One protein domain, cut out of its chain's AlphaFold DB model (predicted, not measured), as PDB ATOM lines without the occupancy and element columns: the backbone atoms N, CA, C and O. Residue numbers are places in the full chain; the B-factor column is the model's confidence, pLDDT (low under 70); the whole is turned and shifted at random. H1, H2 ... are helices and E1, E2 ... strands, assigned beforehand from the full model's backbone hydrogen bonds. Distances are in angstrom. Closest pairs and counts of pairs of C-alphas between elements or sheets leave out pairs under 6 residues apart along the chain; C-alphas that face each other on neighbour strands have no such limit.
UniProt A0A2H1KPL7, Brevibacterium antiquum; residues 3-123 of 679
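What this domain is: This is residues 3 to 123 of the 679 residues of a protein of Brevibacterium antiquum (UniProt A0A2H1KPL7). A long helical hairpin, H3 and H4, extends from a small head in which H5 packs on a sheet of two short strands, E1 and E2. H2 lies between the head and the hairpin's base, and H1 lies off to another side of the head, touching no helix. The printed part has 121 residues with five named helices and two named strands, in the order H1 H2 H3 H4 E1 H5 E2; the sheet, E1 beside E2, is parallel and the class is mostly helix. The whole is only just loose, close to extended, with a radius of gyration of the C-alphas of 20.2 A, and the hairpin makes most of the length in spans of 68 by 29 by 22 A.

Where its parts are: H1, residues 3 to 10, begins at C-alpha 3 at (494.105, 277.489, 667.432). H2 holds residues 17 to 24. H3, residues 27 to 52, is the longest helix at 37.7 A and ends at C-alpha 52 at (518.833, 248.778, 707.923). H4, residues 59 to 81, measures 33.4 A. E1 holds residues 89 to 92, and H5, residues 100 to 113, measures 20.0 A. E2, residues 116 to 119, ends at C-alpha 119 at (495.412, 287.518, 673.228).

How they stand to each other: H3 and H4 form a helical hairpin and touch, with Val 36 and Leu 72 as their closest C-alphas at 6.1 A. They run opposite ways at a shallow tilt of 26 degrees. H2 and H3 only just touch, and only at the corner by their link, with 3 pairs of C-alphas within 8 A and residues 28 to 29 of H3 alone; the closest C-alphas are those of Glu 23 and Ala 29, 4.9 A. H2 touches residues 102 to 106 of H5 alone, at a steep tilt of 48 degrees, the same way; the closest C-alphas are those of Leu 21 and Asn 102, 7.7 A. E1, H5 and E2 make a strand-helix-strand unit, two parallel neighbour strands with a helix between them in the chain, and its crossover is right-handed. The strands' directions differ by 20 degrees; N 90 and O 116 are 2.8 A apart and N 92 and O 118 are 2.9 A apart, both within hydrogen-bond range. The closest C-alphas of H5 and E2 are those of Ala 110 and Lys 116, 6.3 A. H1 is apart from H2, H3, H4, H5 and E2. In H1, H2, H3, H4 and H5 every O i to N i+4 pair is within hydrogen-bond range.

The domain as a whole: The two C-alphas farthest apart are those of Arg 56 and Pro 123, 69.2 A. The printed part has no cut and no long link. The mean pLDDT of the printed part is 88.8; residues 3 to 9 and residue 11 are under 70.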
ATOM      1  N   ALA A   3     492.888 277.734 666.657       60.59
ATOM      2  CA  ALA A   3     494.105 277.489 667.432       60.59
ATOM      3  C   ALA A   3     494.898 276.258 666.962       60.59
ATOM      4  O   ALA A   3     496.123 276.282 666.966       60.59
ATOM      5  N   GLY A   4     494.199 275.188 666.558       60.28
ATOM      6  CA  GLY A   4     494.809 273.963 666.033       60.28
ATOM      7  C   GLY A   4     495.493 274.197 664.691       60.28
ATOM      8  O   GLY A   4     496.651 273.843 664.542       60.28
ATOM      9  N   VAL A   5     494.803 274.878 663.770       63.31
ATOM     10  CA  VAL A   5     495.354 275.255 662.456       63.31
ATOM     11  C   VAL A   5     496.570 276.158 662.625       63.31
ATOM     12  O   VAL A   5     497.613 275.886 662.043       63.31
ATOM     13  N   LEU A   6     496.467 277.183 663.480       66.94
ATOM     14  CA  LEU A   6     497.592 278.057 663.794       66.94
ATOM     15  C   LEU A   6     498.758 277.237 664.346       66.94
ATOM     16  O   LEU A   6     499.863 277.353 663.833       66.94
ATOM     17  N   GLY A   7     498.506 276.384 665.345       66.81
ATOM     18  CA  GLY A   7     499.505 275.495 665.937       66.81
ATOM     19  C   GLY A   7     500.201 274.597 664.914       66.81
ATOM     20  O   GLY A   7     501.423 274.484 664.956       66.81
ATOM     21  N   ASP A   8     499.456 274.027 663.967       63.91
ATOM     22  CA  ASP A   8     500.005 273.197 662.891       63.91
ATOM     23  C   ASP A   8     500.862 274.025 661.914       63.91
ATOM     24  O   ASP A   8     501.966 273.605 661.562       63.91
ATOM     25  N   GLU A   9     500.418 275.231 661.535       67.19
ATOM     26  CA  GLU A   9     501.160 276.136 660.642       67.19
ATOM     27  C   GLU A   9     502.493 276.606 661.243       67.19
ATOM     28  O   GLU A   9     503.491 276.728 660.526       67.19
ATOM     29  N   ILE A  10     502.529 276.866 662.555       76.25
ATOM     30  CA  ILE A  10     503.742 277.336 663.246       76.25
ATOM     31  C   ILE A  10     504.525 276.215 663.947       76.25
ATOM     32  O   ILE A  10     505.600 276.474 664.492       76.25
ATOM     33  N   GLY A  11     504.022 274.977 663.923       69.88
ATOM     34  CA  GLY A  11     504.646 273.805 664.542       69.88
ATOM     35  C   GLY A  11     504.712 273.866 666.073       69.88
ATOM     36  O   GLY A  11     505.737 273.501 666.654       69.88
ATOM     37  N   VAL A  12     503.655 274.360 666.726       75.56
ATOM     38  CA  VAL A  12     503.589 274.561 668.183       75.56
ATOM     39  C   VAL A  12     502.448 273.750 668.795       75.56
ATOM     40  O   VAL A  12     501.339 273.696 668.265       75.56
ATOM     41  N   ASP A  13     502.713 273.143 669.953       72.88
ATOM     42  CA  ASP A  13     501.704 272.417 670.719       72.88
ATOM     43  C   ASP A  13     500.584 273.353 671.193       72.88
ATOM     44  O   ASP A  13     500.818 274.391 671.811       72.88
ATOM     45  N   THR A  14     499.342 272.945 670.954       76.00
ATOM     46  CA  THR A  14     498.142 273.652 671.414       76.00
ATOM     47  C   THR A  14     497.586 272.973 672.655       76.00
ATOM     48  O   THR A  14     497.666 271.749 672.770       76.00
ATOM     49  N   ASP A  15     496.994 273.719 673.591       79.94
ATOM     50  CA  ASP A  15     496.230 273.141 674.704       79.94
ATOM     51  C   ASP A  15     494.986 273.974 675.030       79.94
ATOM     52  O   ASP A  15     494.858 275.125 674.621       79.94
ATOM     53  N   ASN A  16     494.039 273.376 675.752       83.38
ATOM     54  CA  ASN A  16     492.842 274.075 676.211       83.38
ATOM     55  C   ASN A  16     493.148 274.846 677.506       83.38
ATOM     56  O   ASN A  16     493.687 274.262 678.447       83.38
ATOM     57  N   VAL A  17     492.737 276.116 677.589       88.88
ATOM     58  CA  VAL A  17     492.923 276.975 678.775       88.88
ATOM     59  C   VAL A  17     492.407 276.320 680.060       88.88
ATOM     60  O   VAL A  17     493.117 276.296 681.062       88.88
ATOM     61  N   ALA A  18     491.215 275.720 680.041       86.69
ATOM     62  CA  ALA A  18     490.642 275.058 681.212       86.69
ATOM     63  C   ALA A  18     491.506 273.876 681.680       86.69
ATOM     64  O   ALA A  18     491.720 273.690 682.879       86.69
ATOM     65  N   LYS A  19     492.056 273.101 680.737       86.25
ATOM     66  CA  LYS A  19     492.967 271.996 681.055       86.25
ATOM     67  C   LYS A  19     494.301 272.514 681.590       86.25
ATOM     68  O   LYS A  19     494.790 271.989 682.589       86.25
ATOM     69  N   TRP A  20     494.862 273.551 680.971       92.00
ATOM     70  CA  TRP A  20     496.085 274.189 681.450       92.00
ATOM     71  C   TRP A  20     495.930 274.663 682.896       92.00
ATOM     72  O   TRP A  20     496.756 274.343 683.748       92.00
ATOM     73  N   LEU A  21     494.843 275.372 683.204       93.06
ATOM     74  CA  LEU A  21     494.563 275.867 684.551       93.06
ATOM     75  C   LEU A  21     494.336 274.726 685.548       93.06
ATOM     76  O   LEU A  21     494.876 274.770 686.652       93.06
ATOM     77  N   PHE A  22     493.631 273.663 685.150       91.12
ATOM     78  CA  PHE A  22     493.461 272.460 685.971       91.12
ATOM     79  C   PHE A  22     494.802 271.815 686.360       91.12
ATOM     80  O   PHE A  22     494.984 271.418 687.513       91.12
ATOM     81  N   GLU A  23     495.743 271.725 685.417       91.69
ATOM     82  CA  GLU A  23     497.036 271.063 685.616       91.69
ATOM     83  C   GLU A  23     498.133 271.976 686.197       91.69
ATOM     84  O   GLU A  23     499.113 271.454 686.744       91.69
ATOM     85  N   SER A  24     497.996 273.303 686.094       92.88
ATOM     86  CA  SER A  24     498.969 274.288 686.602       92.88
ATOM     87  C   SER A  24     498.663 274.741 688.031       92.88
ATOM     88  O   SER A  24     499.548 274.691 688.885       92.88
ATOM     89  N   VAL A  25     497.412 275.129 688.313       92.88
ATOM     90  CA  VAL A  25     496.996 275.713 689.606       92.88
ATOM     91  C   VAL A  25     495.739 275.084 690.209       92.88
ATOM     92  O   VAL A  25     495.452 275.287 691.387       92.88
ATOM     93  N   GLY A  26     494.989 274.312 689.425       91.75
ATOM     94  CA  GLY A  26     493.735 273.690 689.834       91.75
ATOM     95  C   GLY A  26     493.899 272.357 690.567       91.75
ATOM     96  O   GLY A  26     494.940 272.019 691.137       91.75
ATOM     97  N   GLU A  27     492.828 271.561 690.552       88.81
ATOM     98  CA  GLU A  27     492.773 270.294 691.286       88.81
ATOM     99  C   GLU A  27     493.798 269.264 690.775       88.81
ATOM    100  O   GLU A  27     494.337 268.484 691.564       88.81
ATOM    101  N   GLY A  28     494.121 269.277 689.477       89.19
ATOM    102  CA  GLY A  28     495.171 268.440 688.896       89.19
ATOM    103  C   GLY A  28     496.534 268.715 689.526       89.19
ATOM    104  O   GLY A  28     497.209 267.781 689.976       89.19
ATOM    105  N   ALA A  29     496.892 269.995 689.658       92.38
ATOM    106  CA  ALA A  29     498.108 270.435 690.338       92.38
ATOM    107  C   ALA A  29     498.110 270.047 691.826       92.38
ATOM    108  O   ALA A  29     499.094 269.490 692.315       92.38
ATOM    109  N   ALA A  30     496.994 270.251 692.537       91.62
ATOM    110  CA  ALA A  30     496.871 269.893 693.952       91.62
ATOM    111  C   ALA A  30     497.033 268.380 694.192       91.62
ATOM    112  O   ALA A  30     497.833 267.958 695.031       91.62
ATOM    113  N   ARG A  31     496.340 267.545 693.402       92.00
ATOM    114  CA  ARG A  31     496.471 266.079 693.458       92.00
ATOM    115  C   ARG A  31     497.893 265.636 693.123       92.00
ATOM    116  O   ARG A  31     498.393 264.679 693.713       92.00
ATOM    117  N   ARG A  32     498.557 266.300 692.170       93.69
ATOM    118  CA  ARG A  32     499.958 266.017 691.822       93.69
ATOM    119  C   ARG A  32     500.892 266.354 692.982       93.69
ATOM    120  O   ARG A  32     501.714 265.516 693.337       93.69
ATOM    121  N   ALA A  33     500.721 267.510 693.618       92.44
ATOM    122  CA  ALA A  33     501.501 267.908 694.787       92.44
ATOM    123  C   ALA A  33     501.347 266.913 695.952       92.44
ATOM    124  O   ALA A  33     502.341 266.523 696.565       92.44
ATOM    125  N   GLU A  34     500.128 266.426 696.211       94.00
ATOM    126  CA  GLU A  34     499.885 265.389 697.222       94.00
ATOM    127  C   GLU A  34     500.592 264.067 696.874       94.00
ATOM    128  O   GLU A  34     501.241 263.461 697.733       94.00
ATOM    129  N   ARG A  35     500.518 263.624 695.608       93.69
ATOM    130  CA  ARG A  35     501.232 262.420 695.148       93.69
ATOM    131  C   ARG A  35     502.741 262.558 695.305       93.69
ATOM    132  O   ARG A  35     503.365 261.621 695.802       93.69
ATOM    133  N   VAL A  36     503.306 263.703 694.925       93.94
ATOM    134  CA  VAL A  36     504.735 264.012 695.074       93.94
ATOM    135  C   VAL A  36     505.137 263.919 696.544       93.94
ATOM    136  O   VAL A  36     506.001 263.111 696.877       93.94
ATOM    137  N   ALA A  37     504.438 264.620 697.441       94.19
ATOM    138  CA  ALA A  37     504.730 264.592 698.875       94.19
ATOM    139  C   ALA A  37     504.623 263.173 699.476       94.19
ATOM    140  O   ALA A  37     505.450 262.752 700.294       94.19
ATOM    141  N   ASN A  38     503.623 262.392 699.052       94.94
ATOM    142  CA  ASN A  38     503.450 261.004 699.483       94.94
ATOM    143  C   ASN A  38     504.606 260.114 698.995       94.94
ATOM    144  O   ASN A  38     505.163 259.332 699.772       94.94
ATOM    145  N   LEU A  39     504.989 260.243 697.721       93.69
ATOM    146  CA  LEU A  39     506.104 259.506 697.131       93.69
ATOM    147  C   LEU A  39     507.431 259.857 697.804       93.69
ATOM    148  O   LEU A  39     508.186 258.941 698.119       93.69
ATOM    149  N   GLU A  40     507.694 261.134 698.084       94.81
ATOM    150  CA  GLU A  40     508.889 261.588 698.805       94.81
ATOM    151  C   GLU A  40     508.968 260.987 700.214       94.81
ATOM    152  O   GLU A  40     509.987 260.399 700.586       94.81
ATOM    153  N   SER A  41     507.873 261.051 700.976       94.88
ATOM    154  CA  SER A  41     507.796 260.475 702.325       94.88
ATOM    155  C   SER A  41     508.029 258.959 702.314       94.88
ATOM    156  O   SER A  41     508.824 258.418 703.091       94.88
ATOM    157  N   ARG A  42     507.403 258.251 701.366       94.56
ATOM    158  CA  ARG A  42     507.586 256.802 701.196       94.56
ATOM    159  C   ARG A  42     508.992 256.440 700.737       94.56
ATOM    160  O   ARG A  42     509.521 255.436 701.207       94.56
ATOM    161  N   LEU A  43     509.601 257.235 699.859       94.31
ATOM    162  CA  LEU A  43     510.988 257.057 699.430       94.31
ATOM    163  C   LEU A  43     511.953 257.239 700.600       94.31
ATOM    164  O   LEU A  43     512.852 256.418 700.766       94.31
ATOM    165  N   ALA A  44     511.744 258.246 701.452       93.69
ATOM    166  CA  ALA A  44     512.554 258.452 702.651       93.69
ATOM    167  C   ALA A  44     512.454 257.261 703.628       93.69
ATOM    168  O   ALA A  44     513.474 256.743 704.099       93.69
ATOM    169  N   ALA A  45     511.238 256.762 703.877       93.62
ATOM    170  CA  ALA A  45     511.013 255.583 704.716       93.62
ATOM    171  C   ALA A  45     511.625 254.304 704.113       93.62
ATOM    172  O   ALA A  45     512.236 253.493 704.819       93.62
ATOM    173  N   LEU A  46     511.499 254.125 702.796       93.06
ATOM    174  CA  LEU A  46     512.060 252.984 702.079       93.06
ATOM    175  C   LEU A  46     513.591 253.013 702.076       93.06
ATOM    176  O   LEU A  46     514.199 251.978 702.332       93.06
ATOM    177  N   ASN A  47     514.214 254.176 701.875       93.00
ATOM    178  CA  ASN A  47     515.669 254.336 701.969       93.00
ATOM    179  C   ASN A  47     516.174 253.961 703.369       93.00
ATOM    180  O   ASN A  47     517.077 253.139 703.493       93.00
ATOM    181  N   THR A  48     515.497 254.435 704.420       93.19
ATOM    182  CA  THR A  48     515.810 254.054 705.811       93.19
ATOM    183  C   THR A  48     515.689 252.539 706.030       93.19
ATOM    184  O   THR A  48     516.488 251.925 706.738       93.19
ATOM    185  N   THR A  49     514.696 251.900 705.407       91.81
ATOM    186  CA  THR A  49     514.501 250.443 705.485       91.81
ATOM    187  C   THR A  49     515.615 249.692 704.752       91.81
ATOM    188  O   THR A  49     516.140 248.707 705.272       91.81
ATOM    189  N   ILE A  50     516.010 250.165 703.567       91.06
ATOM    190  CA  ILE A  50     517.112 249.601 702.776       91.06
ATOM    191  C   ILE A  50     518.416 249.653 703.574       91.06
ATOM    192  O   ILE A  50     519.106 248.634 703.661       91.06
ATOM    193  N   ASP A  51     518.721 250.793 704.197       90.88
ATOM    194  CA  ASP A  51     519.947 250.992 704.973       90.88
ATOM    195  C   ASP A  51     520.051 250.015 706.152       90.88
ATOM    196  O   ASP A  51     521.122 249.456 706.400       90.88
ATOM    197  N   ASN A  52     518.921 249.715 706.800       90.81
ATOM    198  CA  ASN A  52     518.833 248.778 707.923       90.81
ATOM    199  C   ASN A  52     518.728 247.293 707.511       90.81
ATOM    200  O   ASN A  52     518.841 246.408 708.360       90.81
ATOM    201  N   THR A  53     518.519 246.987 706.227       90.00
ATOM    202  CA  THR A  53     518.357 245.607 705.732       90.00
ATOM    203  C   THR A  53     519.712 245.013 705.317       90.00
ATOM    204  O   THR A  53     520.492 245.708 704.663       90.00
ATOM    205  N   PRO A  54     520.037 243.740 705.612       88.38
ATOM    206  CA  PRO A  54     521.260 243.094 705.125       88.38
ATOM    207  C   PRO A  54     521.340 243.040 703.592       88.38
ATOM    208  O   PRO A  54     520.346 242.806 702.911       88.38
ATOM    209  N   HIS A  55     522.546 243.179 703.028       80.81
ATOM    210  CA  HIS A  55     522.764 243.299 701.574       80.81
ATOM    211  C   HIS A  55     522.126 242.193 700.715       80.81
ATOM    212  O   HIS A  55     521.734 242.459 699.581       80.81
ATOM    213  N   ARG A  56     522.017 240.967 701.243       80.50
ATOM    214  CA  ARG A  56     521.468 239.803 700.526       80.50
ATOM    215  C   ARG A  56     519.957 239.900 700.276       80.50
ATOM    216  O   ARG A  56     519.487 239.309 699.312       80.50
ATOM    217  N   ASP A  57     519.245 240.713 701.059       82.44
ATOM    218  CA  ASP A  57     517.779 240.820 701.022       82.44
ATOM    219  C   ASP A  57     517.290 242.153 700.413       82.44
ATOM    220  O   ASP A  57     516.089 242.395 700.282       82.44
ATOM    221  N   ARG A  58     518.213 243.032 699.988       89.75
ATOM    222  CA  ARG A  58     517.899 244.385 699.484       89.75
ATOM    223  C   ARG A  58     517.310 244.425 698.074       89.75
ATOM    224  O   ARG A  58     516.695 245.428 697.725       89.75
ATOM    225  N   ALA A  59     517.491 243.383 697.259       88.50
ATOM    226  CA  ALA A  59     517.200 243.435 695.820       88.50
ATOM    227  C   ALA A  59     515.767 243.911 695.504       88.50
ATOM    228  O   ALA A  59     515.571 244.801 694.678       88.50
ATOM    229  N   ARG A  60     514.768 243.387 696.227       87.75
ATOM    230  CA  ARG A  60     513.357 243.770 696.053       87.75
ATOM    231  C   ARG A  60     513.070 245.206 696.506       87.75
ATOM    232  O   ARG A  60     512.282 245.897 695.868       87.75
ATOM    233  N   LEU A  61     513.704 245.657 697.590       90.19
ATOM    234  CA  LEU A  61     513.530 247.013 698.120       90.19
ATOM    235  C   LEU A  61     514.150 248.061 697.187       90.19
ATOM    236  O   LEU A  61     513.550 249.107 696.959       90.19
ATOM    237  N   VAL A  62     515.310 247.758 696.595       90.25
ATOM    238  CA  VAL A  62     515.955 248.615 695.586       90.25
ATOM    239  C   VAL A  62     515.075 248.735 694.343       90.25
ATOM    240  O   VAL A  62     514.805 249.847 693.905       90.25
ATOM    241  N   GLN A  63     514.524 247.623 693.843       90.50
ATOM    242  CA  GLN A  63     513.585 247.659 692.717       90.50
ATOM    243  C   GLN A  63     512.336 248.503 693.030       90.50
ATOM    244  O   GLN A  63     511.854 249.252 692.181       90.50
ATOM    245  N   GLN A  64     511.815 248.414 694.258       91.06
ATOM    246  CA  GLN A  64     510.683 249.228 694.700       91.06
ATOM    247  C   GLN A  64     511.038 250.722 694.781       91.06
ATOM    248  O   GLN A  64     510.219 251.553 694.386       91.06
ATOM    249  N   ARG A  65     512.245 251.063 695.252       93.94
ATOM    250  CA  ARG A  65     512.758 252.441 695.276       93.94
ATOM    251  C   ARG A  65     512.856 252.997 693.864       93.94
ATOM    252  O   ARG A  65     512.336 254.079 693.621       93.94
ATOM    253  N   ASP A  66     513.453 252.249 692.942       92.94
ATOM    254  CA  ASP A  66     513.640 252.688 691.557       92.94
ATOM    255  C   ASP A  66     512.288 252.931 690.871       92.94
ATOM    256  O   ASP A  66     512.089 253.954 690.219       92.94
ATOM    257  N   ALA A  67     511.306 252.052 691.104       92.19
ATOM    258  CA  ALA A  67     509.944 252.243 690.610       92.19
ATOM    259  C   ALA A  67     509.257 253.489 691.205       92.19
ATOM    260  O   ALA A  67     508.516 254.176 690.503       92.19
ATOM    261  N   MET A  68     509.478 253.798 692.488       93.50
ATOM    262  CA  MET A  68     508.949 255.018 693.114       93.50
ATOM    263  C   MET A  68     509.658 256.279 692.609       93.50
ATOM    264  O   MET A  68     508.989 257.275 692.352       93.50
ATOM    265  N   GLN A  69     510.979 256.231 692.412       93.94
ATOM    266  CA  GLN A  69     511.753 257.331 691.830       93.94
ATOM    267  C   GLN A  69     511.310 257.629 690.398       93.94
ATOM    268  O   GLN A  69     511.157 258.794 690.048       93.94
ATOM    269  N   ALA A  70     511.037 256.600 689.592       92.62
ATOM    270  CA  ALA A  70     510.509 256.777 688.242       92.62
ATOM    271  C   ALA A  70     509.140 257.481 688.245       92.62
ATOM    272  O   ALA A  70     508.917 258.389 687.450       92.62
ATOM    273  N   LYS A  71     508.241 257.114 689.171       92.56
ATOM    274  CA  LYS A  71     506.942 257.791 689.330       92.56
ATOM    275  C   LYS A  71     507.096 259.245 689.769       92.56
ATOM    276  O   LYS A  71     506.442 260.112 689.208       92.56
ATOM    277  N   LEU A  72     507.983 259.502 690.730       93.38
ATOM    278  CA  LEU A  72     508.265 260.852 691.211       93.38
ATOM    279  C   LEU A  72     508.844 261.733 690.092       93.38
ATOM    280  O   LEU A  72     508.399 262.859 689.901       93.38
ATOM    281  N   ALA A  73     509.793 261.205 689.315       92.19
ATOM    282  CA  ALA A  73     510.358 261.898 688.161       92.19
ATOM    283  C   ALA A  73     509.299 262.195 687.089       92.19
ATOM    284  O   ALA A  73     509.313 263.278 686.513       92.19
ATOM    285  N   ALA A  74     508.366 261.266 686.851       90.56
ATOM    286  CA  ALA A  74     507.248 261.487 685.939       90.56
ATOM    287  C   ALA A  74     506.316 262.607 686.433       90.56
ATOM    288  O   ALA A  74     506.000 263.500 685.655       90.56
ATOM    289  N   ASP A  75     505.934 262.617 687.717       90.94
ATOM    290  CA  ASP A  75     505.103 263.693 688.278       90.94
ATOM    291  C   ASP A  75     505.822 265.063 688.205       90.94
ATOM    292  O   ASP A  75     505.193 266.058 687.847       90.94
ATOM    293  N   TYR A  76     507.138 265.135 688.454       91.19
ATOM    294  CA  TYR A  76     507.899 266.381 688.265       91.19
ATOM    295  C   TYR A  76     507.997 266.815 686.802       91.19
ATOM    296  O   TYR A  76     507.881 268.004 686.515       91.19
ATOM    297  N   ALA A  77     508.199 265.878 685.873       89.75
ATOM    298  CA  ALA A  77     508.226 266.195 684.449       89.75
ATOM    299  C   ALA A  77     506.883 266.788 683.997       89.75
ATOM    300  O   ALA A  77     506.867 267.825 683.338       89.75
ATOM    301  N   THR A  78     505.766 266.198 684.431       87.69
ATOM    302  CA  THR A  78     504.424 266.744 684.189       87.69
ATOM    303  C   THR A  78     504.251 268.125 684.824       87.69
ATOM    304  O   THR A  78     503.665 269.010 684.214       87.69
ATOM    305  N   GLN A  79     504.788 268.360 686.026       87.94
ATOM    306  CA  GLN A  79     504.727 269.681 686.663       87.94
ATOM    307  C   GLN A  79     505.420 270.763 685.824       87.94
ATOM    308  O   GLN A  79     504.878 271.854 685.680       87.94
ATOM    309  N   VAL A  80     506.593 270.459 685.264       88.81
ATOM    310  CA  VAL A  80     507.352 271.397 684.420       88.81
ATOM    311  C   VAL A  80     506.620 271.693 683.108       88.81
ATOM    312  O   VAL A  80     506.681 272.818 682.626       88.81
ATOM    313  N   GLN A  81     505.886 270.725 682.548       87.69
ATOM    314  CA  GLN A  81     505.087 270.931 681.330       87.69
ATOM    315  C   GLN A  81     503.966 271.966 681.507       87.69
ATOM    316  O   GLN A  81     503.562 272.592 680.533       87.69
ATOM    317  N   HIS A  82     503.481 272.156 682.735       90.88
ATOM    318  CA  HIS A  82     502.391 273.079 683.064       90.88
ATOM    319  C   HIS A  82     502.881 274.340 683.781       90.88
ATOM    320  O   HIS A  82     502.186 274.905 684.626       90.88
ATOM    321  N   GLN A  83     504.104 274.765 683.466       91.56
ATOM    322  CA  GLN A  83     504.689 276.017 683.928       91.56
ATOM    323  C   GLN A  83     505.195 276.806 682.730       91.56
ATOM    324  O   GLN A  83     505.880 276.265 681.861       91.56
ATOM    325  N   PHE A  84     504.882 278.098 682.702       93.50
ATOM    326  CA  PHE A  84     505.514 278.997 681.749       93.50
ATOM    327  C   PHE A  84     506.972 279.235 682.127       93.50
ATOM    328  O   PHE A  84     507.356 279.173 683.297       93.50
ATOM    329  N   HIS A  85     507.783 279.536 681.120       92.38
ATOM    330  CA  HIS A  85     509.193 279.845 681.295       92.38
ATOM    331  C   HIS A  85     509.555 281.198 680.661       92.38
ATOM    332  O   HIS A  85     508.837 281.693 679.787       92.38
ATOM    333  N   PRO A  86     510.691 281.802 681.055       94.50
ATOM    334  CA  PRO A  86     511.155 283.043 680.451       94.50
ATOM    335  C   PRO A  86     511.316 282.921 678.933       94.50
ATOM    336  O   PRO A  86     511.670 281.854 678.419       94.50
ATOM    337  N   ASN A  87     511.109 284.035 678.226       91.00
ATOM    338  CA  ASN A  87     511.195 284.132 676.761       91.00
ATOM    339  C   ASN A  87     510.205 283.234 675.994       91.00
ATOM    340  O   ASN A  87     510.420 282.949 674.816       91.00
ATOM    341  N   GLN A  88     509.128 282.788 676.640       92.75
ATOM    342  CA  GLN A  88     508.026 282.098 675.977       92.75
ATOM    343  C   GLN A  88     506.997 283.109 675.454       92.75
ATOM    344  O   GLN A  88     506.727 284.121 676.106       92.75
ATOM    345  N   LEU A  89     506.411 282.826 674.290       92.38
ATOM    346  CA  LEU A  89     505.214 283.501 673.791       92.38
ATOM    347  C   LEU A  89     504.027 282.549 673.948       92.38
ATOM    348  O   LEU A  89     504.055 281.440 673.422       92.38
ATOM    349  N   ILE A  90     503.002 282.995 674.664       92.56
ATOM    350  CA  ILE A  90     501.745 282.281 674.850       92.56
ATOM    351  C   ILE A  90     500.711 282.999 673.997       92.56
ATOM    352  O   ILE A  90     500.498 284.195 674.179       92.56
ATOM    353  N   ILE A  91     500.085 282.277 673.072       91.81
ATOM    354  CA  ILE A  91     499.016 282.805 672.225       91.81
ATOM    355  C   ILE A  91     497.709 282.173 672.690       91.81
ATOM    356  O   ILE A  91     497.578 280.949 672.685       91.81
ATOM    357  N   VAL A  92     496.764 283.002 673.116       91.25
ATOM    358  CA  VAL A  92     495.399 282.582 673.439       91.25
ATOM    359  C   VAL A  92     494.523 282.999 672.275       91.25
ATOM    360  O   VAL A  92     494.278 284.186 672.096       91.25
ATOM    361  N   ASP A  93     494.109 282.023 671.479       86.56
ATOM    362  CA  ASP A  93     493.171 282.209 670.375       86.56
ATOM    363  C   ASP A  93     491.724 281.996 670.848       86.56
ATOM    364  O   ASP A  93     491.492 281.296 671.838       86.56
ATOM    365  N   GLU A  94     490.765 282.610 670.153       85.56
ATOM    366  CA  GLU A  94     489.344 282.679 670.540       85.56
ATOM    367  C   GLU A  94     489.144 283.127 672.000       85.56
ATOM    368  O   GLU A  94     488.321 282.602 672.755       85.56
ATOM    369  N   ALA A  95     489.922 284.129 672.415       87.62
ATOM    370  CA  ALA A  95     489.936 284.626 673.784       87.62
ATOM    371  C   ALA A  95     488.599 285.219 674.253       87.62
ATOM    372  O   ALA A  95     488.402 285.354 675.460       87.62
ATOM    373  N   SER A  96     487.680 285.537 673.332       83.19
ATOM    374  CA  SER A  96     486.308 285.939 673.666       83.19
ATOM    375  C   SER A  96     485.585 284.863 674.482       83.19
ATOM    376  O   SER A  96     484.791 285.196 675.352       83.19
ATOM    377  N   MET A  97     485.924 283.585 674.275       83.81
ATOM    378  CA  MET A  97     485.346 282.443 674.986       83.81
ATOM    379  C   MET A  97     486.016 282.149 676.337       83.81
ATOM    380  O   MET A  97     485.599 281.232 677.051       83.81
ATOM    381  N   VAL A  98     487.085 282.868 676.692       87.12
ATOM    382  CA  VAL A  98     487.812 282.659 677.947       87.12
ATOM    383  C   VAL A  98     487.309 283.654 678.982       87.12
ATOM    384  O   VAL A  98     487.312 284.860 678.760       87.12
ATOM    385  N   SER A  99     486.906 283.145 680.145       88.00
ATOM    386  CA  SER A  99     486.425 283.993 681.233       88.00
ATOM    387  C   SER A  99     487.496 284.969 681.722       88.00
ATOM    388  O   SER A  99     488.700 284.678 681.711       88.00
ATOM    389  N   THR A 100     487.051 286.118 682.227       88.31
ATOM    390  CA  THR A 100     487.941 287.175 682.727       88.31
ATOM    391  C   THR A 100     488.849 286.666 683.853       88.31
ATOM    392  O   THR A 100     490.029 287.015 683.921       88.31
ATOM    393  N   SER A 101     488.343 285.782 684.718       89.38
ATOM    394  CA  SER A 101     489.119 285.171 685.805       89.38
ATOM    395  C   SER A 101     490.218 284.231 685.297       89.38
ATOM    396  O   SER A 101     491.340 284.271 685.810       89.38
ATOM    397  N   ASN A 102     489.926 283.429 684.269       92.12
ATOM    398  CA  ASN A 102     490.892 282.525 683.649       92.12
ATOM    399  C   ASN A 102     491.986 283.304 682.907       92.12
ATOM    400  O   ASN A 102     493.165 282.981 683.055       92.12
ATOM    401  N   LEU A 103     491.625 284.363 682.170       91.88
ATOM    402  CA  LEU A 103     492.602 285.258 681.537       91.88
ATOM    403  C   LEU A 103     493.486 285.960 682.574       91.88
ATOM    404  O   LEU A 103     494.701 286.027 682.390       91.88
ATOM    405  N   ALA A 104     492.911 286.424 683.687       92.12
ATOM    406  CA  ALA A 104     493.678 287.037 684.769       92.12
ATOM    407  C   ALA A 104     494.687 286.058 685.390       92.12
ATOM    408  O   ALA A 104     495.816 286.442 685.694       92.12
ATOM    409  N   GLU A 105     494.311 284.788 685.560       94.56
ATOM    410  CA  GLU A 105     495.224 283.758 686.056       94.56
ATOM    411  C   GLU A 105     496.339 283.434 685.053       94.56
ATOM    412  O   GLU A 105     497.508 283.411 685.436       94.56
ATOM    413  N   LEU A 106     496.020 283.275 683.764       94.69
ATOM    414  CA  LEU A 106     497.038 283.104 682.722       94.69
ATOM    415  C   LEU A 106     498.009 284.290 682.670       94.69
ATOM    416  O   LEU A 106     499.218 284.089 682.563       94.69
ATOM    417  N   SER A 107     497.492 285.515 682.795       94.38
ATOM    418  CA  SER A 107     498.306 286.729 682.845       94.38
ATOM    419  C   SER A 107     499.252 286.722 684.044       94.38
ATOM    420  O   SER A 107     500.440 286.987 683.874       94.38
ATOM    421  N   ARG A 108     498.769 286.357 685.243       95.69
ATOM    422  CA  ARG A 108     499.615 286.228 686.444       95.69
ATOM    423  C   ARG A 108     500.728 285.202 686.252       95.69
ATOM    424  O   ARG A 108     501.867 285.460 686.633       95.69
ATOM    425  N   GLN A 109     500.416 284.048 685.662       95.31
ATOM    426  CA  GLN A 109     501.416 283.012 685.392       95.31
ATOM    427  C   GLN A 109     502.466 283.494 684.386       95.31
ATOM    428  O   GLN A 109     503.660 283.270 684.592       95.31
ATOM    429  N   ALA A 110     502.041 284.159 683.308       95.50
ATOM    430  CA  ALA A 110     502.947 284.681 682.291       95.50
ATOM    431  C   ALA A 110     503.869 285.766 682.869       95.50
ATOM    432  O   ALA A 110     505.081 285.715 682.659       95.50
ATOM    433  N   GLU A 111     503.320 286.686 683.664       95.44
ATOM    434  CA  GLU A 111     504.085 287.725 684.357       95.44
ATOM    435  C   GLU A 111     505.107 287.122 685.329       95.44
ATOM    436  O   GLU A 111     506.290 287.459 685.268       95.44
ATOM    437  N   ALA A 112     504.688 286.165 686.166       94.69
ATOM    438  CA  ALA A 112     505.572 285.489 687.115       94.69
ATOM    439  C   ALA A 112     506.733 284.746 686.428       94.69
ATOM    440  O   ALA A 112     507.830 284.662 686.984       94.69
ATOM    441  N   ALA A 113     506.507 284.220 685.223       95.19
ATOM    442  CA  ALA A 113     507.521 283.532 684.431       95.19
ATOM    443  C   ALA A 113     508.406 284.471 683.590       95.19
ATOM    444  O   ALA A 113     509.425 284.025 683.062       95.19
ATOM    445  N   GLY A 114     508.041 285.748 683.427       94.88
ATOM    446  CA  GLY A 114     508.679 286.641 682.453       94.88
ATOM    447  C   GLY A 114     508.398 286.232 681.001       94.88
ATOM    448  O   GLY A 114     509.264 286.365 680.131       94.88
ATOM    449  N   ALA A 115     507.211 285.681 680.751       96.12
ATOM    450  CA  ALA A 115     506.720 285.300 679.436       96.12
ATOM    451  C   ALA A 115     505.810 286.389 678.844       96.12
ATOM    452  O   ALA A 115     505.291 287.249 679.555       96.12
ATOM    453  N   LYS A 116     505.600 286.352 677.525       95.19
ATOM    454  CA  LYS A 116     504.684 287.259 676.826       95.19
ATOM    455  C   LYS A 116     503.359 286.553 676.557       95.19
ATOM    456  O   LYS A 116     503.354 285.480 675.962       95.19
ATOM    457  N   LEU A 117     502.254 287.192 676.925       94.06
ATOM    458  CA  LEU A 117     500.903 286.758 676.581       94.06
ATOM    459  C   LEU A 117     500.382 287.588 675.398       94.06
ATOM    460  O   LEU A 117     500.414 288.816 675.440       94.06
ATOM    461  N   LEU A 118     499.934 286.917 674.339       92.75
ATOM    462  CA  LEU A 118     499.238 287.497 673.194       92.75
ATOM    463  C   LEU A 118     497.812 286.949 673.177       92.75
ATOM    464  O   LEU A 118     497.612 285.737 673.154       92.75
ATOM    465  N   ILE A 119     496.835 287.848 673.189       91.94
ATOM    466  CA  ILE A 119     495.412 287.518 673.228       91.94
ATOM    467  C   ILE A 119     494.828 287.837 671.854       91.94
ATOM    468  O   ILE A 119     495.002 288.947 671.355       91.94
ATOM    469  N   VAL A 120     494.173 286.856 671.243       90.25
ATOM    470  CA  VAL A 120     493.560 286.933 669.916       90.25
ATOM    471  C   VAL A 120     492.125 286.426 670.027       90.25
ATOM    472  O   VAL A 120     491.855 285.438 670.704       90.25
ATOM    473  N   GLY A 121     491.190 287.114 669.387       88.44
ATOM    474  CA  GLY A 121     489.788 286.719 669.352       88.44
ATOM    475  C   GLY A 121     488.929 287.805 668.724       88.44
ATOM    476  O   GLY A 121     489.421 288.891 668.413       88.44
ATOM    477  N   ASP A 122     487.644 287.515 668.567       87.56
ATOM    478  CA  ASP A 122     486.662 288.467 668.059       87.56
ATOM    479  C   ASP A 122     485.619 288.771 669.149       87.56
ATOM    480  O   ASP A 122     484.799 287.903 669.454       87.56
ATOM    481  N   PRO A 123     485.615 289.976 669.752       83.81
ATOM    482  CA  PRO A 123     484.665 290.334 670.808       83.81
ATOM    483  C   PRO A 123     483.208 290.419 670.333       83.81
ATOM    484  O   PRO A 123     482.316 290.529 671.164       83.81
TER     485      PRO A 123